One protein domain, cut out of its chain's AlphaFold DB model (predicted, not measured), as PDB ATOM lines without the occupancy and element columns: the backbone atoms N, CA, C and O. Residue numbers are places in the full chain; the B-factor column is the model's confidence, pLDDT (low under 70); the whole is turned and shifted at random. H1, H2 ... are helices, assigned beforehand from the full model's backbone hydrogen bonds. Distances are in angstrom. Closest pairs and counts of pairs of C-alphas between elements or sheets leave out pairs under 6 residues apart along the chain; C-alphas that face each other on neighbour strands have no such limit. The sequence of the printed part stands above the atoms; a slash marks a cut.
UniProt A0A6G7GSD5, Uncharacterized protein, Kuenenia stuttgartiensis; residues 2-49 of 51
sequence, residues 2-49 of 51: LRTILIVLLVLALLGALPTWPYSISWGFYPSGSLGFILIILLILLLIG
ATOM      1  N   LEU A   2      78.702 104.779 163.104       85.94
ATOM      2  CA  LEU A   2      78.013 106.084 163.084       85.94
ATOM      3  C   LEU A   2      78.180 106.928 164.366       85.94
ATOM      4  O   LEU A   2      78.444 108.120 164.283       85.94
ATOM      5  N   ARG A   3      78.102 106.311 165.555       92.62
ATOM      6  CA  ARG A   3      78.296 107.003 166.848       92.62
ATOM      7  C   ARG A   3      79.662 107.692 166.944       92.62
ATOM      8  O   ARG A   3      79.737 108.826 167.392       92.62
ATOM      9  N   THR A   4      80.723 107.023 166.496       92.06
ATOM     10  CA  THR A   4      82.088 107.568 166.498       92.06
ATOM     11  C   THR A   4      82.205 108.758 165.552       92.06
ATOM     12  O   THR A   4      82.776 109.774 165.923       92.06
ATOM     13  N   ILE A   5      81.603 108.664 164.362       93.81
ATOM     14  CA  ILE A   5      81.596 109.742 163.362       93.81
ATOM     15  C   ILE A   5      80.876 110.984 163.902       93.81
ATOM     16  O   ILE A   5      81.394 112.092 163.783       93.81
ATOM     17  N   LEU A   6      79.722 110.802 164.548       93.19
ATOM     18  CA  LEU A   6      78.968 111.899 165.163       93.19
ATOM     19  C   LEU A   6      79.752 112.581 166.291       93.19
ATOM     20  O   LEU A   6      79.739 113.803 166.392       93.19
ATOM     21  N   ILE A   7      80.466 111.805 167.109       94.31
ATOM     22  CA  ILE A   7      81.315 112.340 168.181       94.31
ATOM     23  C   ILE A   7      82.483 113.146 167.599       94.31
ATOM     24  O   ILE A   7      82.748 114.248 168.069       94.31
ATOM     25  N   VAL A   8      83.147 112.646 166.553       94.94
ATOM     26  CA  VAL A   8      84.239 113.369 165.879       94.94
ATOM     27  C   VAL A   8      83.738 114.679 165.268       94.94
ATOM     28  O   VAL A   8      84.357 115.719 165.476       94.94
ATOM     29  N   LEU A   9      82.593 114.658 164.578       94.69
ATOM     30  CA  LEU A   9      81.968 115.867 164.028       94.69
ATOM     31  C   LEU A   9      81.619 116.887 165.115       94.69
ATOM     32  O   LEU A   9      81.890 118.072 164.942       94.69
ATOM     33  N   LEU A  10      81.060 116.433 166.239       93.12
ATOM     34  CA  LEU A  10      80.718 117.300 167.364       93.12
ATOM     35  C   LEU A  10      81.969 117.965 167.959       93.12
ATOM     36  O   LEU A  10      81.961 119.166 168.214       93.12
ATOM     37  N   VAL A  11      83.058 117.212 168.129       93.56
ATOM     38  CA  VAL A  11      84.334 117.743 168.636       93.56
ATOM     39  C   VAL A  11      84.944 118.751 167.657       93.56
ATOM     40  O   VAL A  11      85.364 119.823 168.083       93.56
ATOM     41  N   LEU A  12      84.947 118.459 166.352       89.50
ATOM     42  CA  LEU A  12      85.434 119.390 165.327       89.50
ATOM     43  C   LEU A  12      84.604 120.681 165.281       89.50
ATOM     44  O   LEU A  12      85.174 121.764 165.177       89.50
ATOM     45  N   ALA A  13      83.278 120.574 165.405       85.38
ATOM     46  CA  ALA A  13      82.383 121.726 165.452       85.38
ATOM     47  C   ALA A  13      82.638 122.599 166.690       85.38
ATOM     48  O   ALA A  13      82.704 123.820 166.574       85.38
ATOM     49  N   LEU A  14      82.843 121.984 167.859       86.81
ATOM     50  CA  LEU A  14      83.190 122.704 169.086       86.81
ATOM     51  C   LEU A  14      84.555 123.396 168.972       86.81
ATOM     52  O   LEU A  14      84.663 124.561 169.336       86.81
ATOM     53  N   LEU A  15      85.572 122.729 168.416       83.75
ATOM     54  CA  LEU A  15      86.898 123.321 168.190       83.75
ATOM     55  C   LEU A  15      86.862 124.467 167.165       83.75
ATOM     56  O   LEU A  15      87.543 125.473 167.352       83.75
ATOM     57  N   GLY A  16      86.056 124.347 166.106       75.94
ATOM     58  CA  GLY A  16      85.835 125.407 165.115       75.94
ATOM     59  C   GLY A  16      85.041 126.604 165.650       75.94
ATOM     60  O   GLY A  16      85.215 127.716 165.163       75.94
ATOM     61  N   ALA A  17      84.201 126.393 166.669       79.44
ATOM     62  CA  ALA A  17      83.409 127.440 167.315       79.44
ATOM     63  C   ALA A  17      84.178 128.228 168.390       79.44
ATOM     64  O   ALA A  17      83.704 129.270 168.844       79.44
ATOM     65  N   LEU A  18      85.355 127.753 168.814       75.00
ATOM     66  CA  LEU A  18      86.197 128.497 169.747       75.00
ATOM     67  C   LEU A  18      86.774 129.739 169.049       75.00
ATOM     68  O   LEU A  18      87.379 129.602 167.991       75.00
ATOM     69  N   PRO A  19      86.727 130.941 169.650       59.25
ATOM     70  CA  PRO A  19      87.400 132.136 169.131       59.25
ATOM     71  C   PRO A  19      88.925 132.087 169.374       59.25
ATOM     72  O   PRO A  19      89.564 133.098 169.644       59.25
ATOM     73  N   THR A  20      89.513 130.887 169.330       64.31
ATOM     74  CA  THR A  20      90.946 130.620 169.507       64.31
ATOM     75  C   THR A  20      91.689 130.624 168.175       64.31
ATOM     76  O   THR A  20      92.911 130.670 168.180       64.31
ATOM     77  N   TRP A  21      90.984 130.620 167.039       60.56
ATOM     78  CA  TRP A  21      91.585 130.801 165.717       60.56
ATOM     79  C   TRP A  21      91.908 132.290 165.520       60.56
ATOM     80  O   TRP A  21      90.991 133.076 165.268       60.56
ATOM     81  N   PRO A  22      93.179 132.729 165.580       57.00
ATOM     82  CA  PRO A  22      93.525 134.115 165.316       57.00
ATOM     83  C   PRO A  22      93.656 134.300 163.802       57.00
ATOM     84  O   PRO A  22      94.725 134.625 163.292       57.00
ATOM     85  N   TYR A  23      92.583 134.038 163.053       57.47
ATOM     86  CA  TYR A  23      92.569 134.279 161.613       57.47
ATOM     87  C   TYR A  23      91.176 134.647 161.111       57.47
ATOM     88  O   TYR A  23      90.503 133.895 160.418       57.47
ATOM     89  N   SER A  24      90.739 135.852 161.468       49.62
ATOM     90  CA  SER A  24      89.601 136.534 160.832       49.62
ATOM     91  C   SER A  24      89.737 138.064 160.886       49.62
ATOM     92  O   SER A  24      88.748 138.773 160.996       49.62
ATOM     93  N   ILE A  25      90.968 138.591 160.796       51.81
ATOM     94  CA  ILE A  25      91.228 140.026 160.525       51.81
ATOM     95  C   ILE A  25      91.900 140.226 159.142       51.81
ATOM     96  O   ILE A  25      91.946 141.331 158.624       51.81
ATOM     97  N   SER A  26      92.331 139.145 158.475       52.75
ATOM     98  CA  SER A  26      92.907 139.163 157.110       52.75
ATOM     99  C   SER A  26      91.947 138.648 156.015       52.75
ATOM    100  O   SER A  26      92.232 138.749 154.829       52.75
ATOM    101  N   TRP A  27      90.768 138.132 156.386       56.16
ATOM    102  CA  TRP A  27      89.683 137.826 155.430       56.16
ATOM    103  C   TRP A  27      88.727 139.017 155.230       56.16
ATOM    104  O   TRP A  27      87.731 138.915 154.519       56.16
ATOM    105  N   GLY A  28      89.034 140.157 155.861       53.16
ATOM    106  CA  GLY A  28      88.370 141.429 155.616       53.16
ATOM    107  C   GLY A  28      88.829 142.027 154.289       53.16
ATOM    108  O   GLY A  28      90.014 142.005 153.975       53.16
ATOM    109  N   PHE A  29      87.867 142.553 153.533       53.00
ATOM    110  CA  PHE A  29      87.982 143.288 152.270       53.00
ATOM    111  C   PHE A  29      89.052 144.405 152.275       53.00
ATOM    112  O   PHE A  29      88.738 145.589 152.295       53.00
ATOM    113  N   TYR A  30      90.322 144.027 152.212       51.22
ATOM    114  CA  TYR A  30      91.487 144.842 151.869       51.22
ATOM    115  C   TYR A  30      92.390 143.969 150.965       51.22
ATOM    116  O   TYR A  30      92.163 142.762 150.886       51.22
ATOM    117  N   PRO A  31      93.319 144.538 150.174       52.72
ATOM    118  CA  PRO A  31      93.478 144.288 148.728       52.72
ATOM    119  C   PRO A  31      93.901 142.870 148.287       52.72
ATOM    120  O   PRO A  31      94.037 142.621 147.093       52.72
ATOM    121  N   SER A  32      94.086 141.927 149.208       56.47
ATOM    122  CA  SER A  32      94.295 140.499 148.943       56.47
ATOM    123  C   SER A  32      92.989 139.700 148.778       56.47
ATOM    124  O   SER A  32      92.973 138.715 148.040       56.47
ATOM    125  N   GLY A  33      91.879 140.112 149.406       56.84
ATOM    126  CA  GLY A  33      90.586 139.408 149.314       56.84
ATOM    127  C   GLY A  33      89.898 139.541 147.947       56.84
ATOM    128  O   GLY A  33      89.240 138.615 147.473       56.84
ATOM    129  N   SER A  34      90.115 140.664 147.259       62.50
ATOM    130  CA  SER A  34      89.643 140.890 145.888       62.50
ATOM    131  C   SER A  34      90.334 139.972 144.879       62.50
ATOM    132  O   SER A  34      89.683 139.507 143.948       62.50
ATOM    133  N   LEU A  35      91.616 139.645 145.076       70.31
ATOM    134  CA  LEU A  35      92.332 138.702 144.208       70.31
ATOM    135  C   LEU A  35      91.758 137.286 144.306       70.31
ATOM    136  O   LEU A  35      91.573 136.640 143.278       70.31
ATOM    137  N   GLY A  36      91.414 136.823 145.512       75.81
ATOM    138  CA  GLY A  36      90.733 135.537 145.692       75.81
ATOM    139  C   GLY A  36      89.385 135.491 144.968       75.81
ATOM    140  O   GLY A  36      89.076 134.521 144.280       75.81
ATOM    141  N   PHE A  37      88.615 136.578 145.046       80.00
ATOM    142  CA  PHE A  37      87.345 136.702 144.333       80.00
ATOM    143  C   PHE A  37      87.521 136.714 142.805       80.00
ATOM    144  O   PHE A  37      86.818 135.995 142.096       80.00
ATOM    145  N   ILE A  38      88.504 137.461 142.291       85.12
ATOM    146  CA  ILE A  38      88.843 137.500 140.858       85.12
ATOM    147  C   ILE A  38      89.267 136.114 140.358       85.12
ATOM    148  O   ILE A  38      88.812 135.685 139.299       85.12
ATOM    149  N   LEU A  39      90.089 135.386 141.121       84.56
ATOM    150  CA  LEU A  39      90.505 134.027 140.769       84.56
ATOM    151  C   LEU A  39      89.313 133.070 140.668       84.56
ATOM    152  O   LEU A  39      89.244 132.295 139.719       84.56
ATOM    153  N   ILE A  40      88.353 133.154 141.591       87.06
ATOM    154  CA  ILE A  40      87.126 132.346 141.537       87.06
ATOM    155  C   ILE A  40      86.318 132.669 140.272       87.06
ATOM    156  O   ILE A  40      85.868 131.749 139.589       87.06
ATOM    157  N   ILE A  41      86.174 133.950 139.915       89.56
ATOM    158  CA  ILE A  41      85.472 134.368 138.690       89.56
ATOM    159  C   ILE A  41      86.161 133.808 137.439       89.56
ATOM    160  O   ILE A  41      85.490 133.255 136.567       89.56
ATOM    161  N   LEU A  42      87.488 133.927 137.346       89.94
ATOM    162  CA  LEU A  42      88.258 133.396 136.216       89.94
ATOM    163  C   LEU A  42      88.117 131.878 136.099       89.94
ATOM    164  O   LEU A  42      87.968 131.357 134.996       89.94
ATOM    165  N   LEU A  43      88.110 131.174 137.228       91.25
ATOM    166  CA  LEU A  43      87.959 129.723 137.266       91.25
ATOM    167  C   LEU A  43      86.567 129.294 136.774       91.25
ATOM    168  O   LEU A  43      86.453 128.349 135.996       91.25
ATOM    169  N   ILE A  44      85.515 130.033 137.139       92.94
ATOM    170  CA  ILE A  44      84.158 129.823 136.609       92.94
ATOM    171  C   ILE A  44      84.114 130.074 135.094       92.94
ATOM    172  O   ILE A  44      83.540 129.278 134.354       92.94
ATOM    173  N   LEU A  45      84.728 131.159 134.618       91.00
ATOM    174  CA  LEU A  45      84.767 131.486 133.191       91.00
ATOM    175  C   LEU A  45      85.510 130.422 132.369       91.00
ATOM    176  O   LEU A  45      85.019 130.043 131.306       91.00
ATOM    177  N   LEU A  46      86.629 129.905 132.884       91.00
ATOM    178  CA  LEU A  46      87.392 128.807 132.285       91.00
ATOM    179  C   LEU A  46      86.560 127.515 132.211       91.00
ATOM    180  O   LEU A  46      86.514 126.868 131.169       91.00
ATOM    181  N   LEU A  47      85.852 127.152 133.286       89.31
ATOM    182  CA  LEU A  47      85.012 125.946 133.317       89.31
ATOM    183  C   LEU A  47      83.818 126.014 132.355       89.31
ATOM    184  O   LEU A  47      83.377 124.983 131.854       89.31
ATOM    185  N   ILE A  48      83.296 127.215 132.089       94.19
ATOM    186  CA  ILE A  48      82.198 127.434 131.131       94.19
ATOM    187  C   ILE A  48      82.747 127.654 129.700       94.19
ATOM    188  O   ILE A  48      81.971 127.794 128.757       94.19
ATOM    189  N   GLY A  49      84.074 127.665 129.506       86.62
ATOM    190  CA  GLY A  49      84.716 127.857 128.198       86.62
ATOM    191  C   GLY A  49      84.504 129.256 127.615       86.62
ATOM    192  O   GLY A  49      84.426 129.423 126.399       86.62
TER     193      GLY A  49
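Overview. This is residues 2 to 49 of the 51 residues of an uncharacterized protein of Kuenenia stuttgartiensis (UniProt A0A6G7GSD5). Two separate helices, H1 and H2, form the legs of a wide, open arch, and an extended stretch, residues 18 to 32, spans the top between them. The space between the legs is empty. The printed part has 48 residues with two named helices, H1 then H2, and no named strand; the class is all helix. The whole is extended, with a radius of gyration of the C-alphas of 17.3 A, and only just flat, spanning 44 by 30 by 8 A.

Arrangement. H1, residues 2 to 17, is joined by a long link of 15 residues to H2, residues 33 to 47. H1 and H2 are apart, with no C-alpha of the one within 8 A of the other. In H1 and H2 every O i to N i+4 pair is within hydrogen-bond range.

Along the chain. H1 begins at C-alpha 2 (78.013, 106.084, 163.084) and is 22.4 A long from first to last C-alpha. H2 measures 21.6 A and ends at C-alpha 47 (85.012, 125.946, 133.317).

Size, cuts and confidence. The two C-alphas farthest apart, those of Arg 3 and Gly 49, are 44.4 A apart. The printed part has no cut. Its mean pLDDT is 77.0, and residues 19 to 34 are under 70.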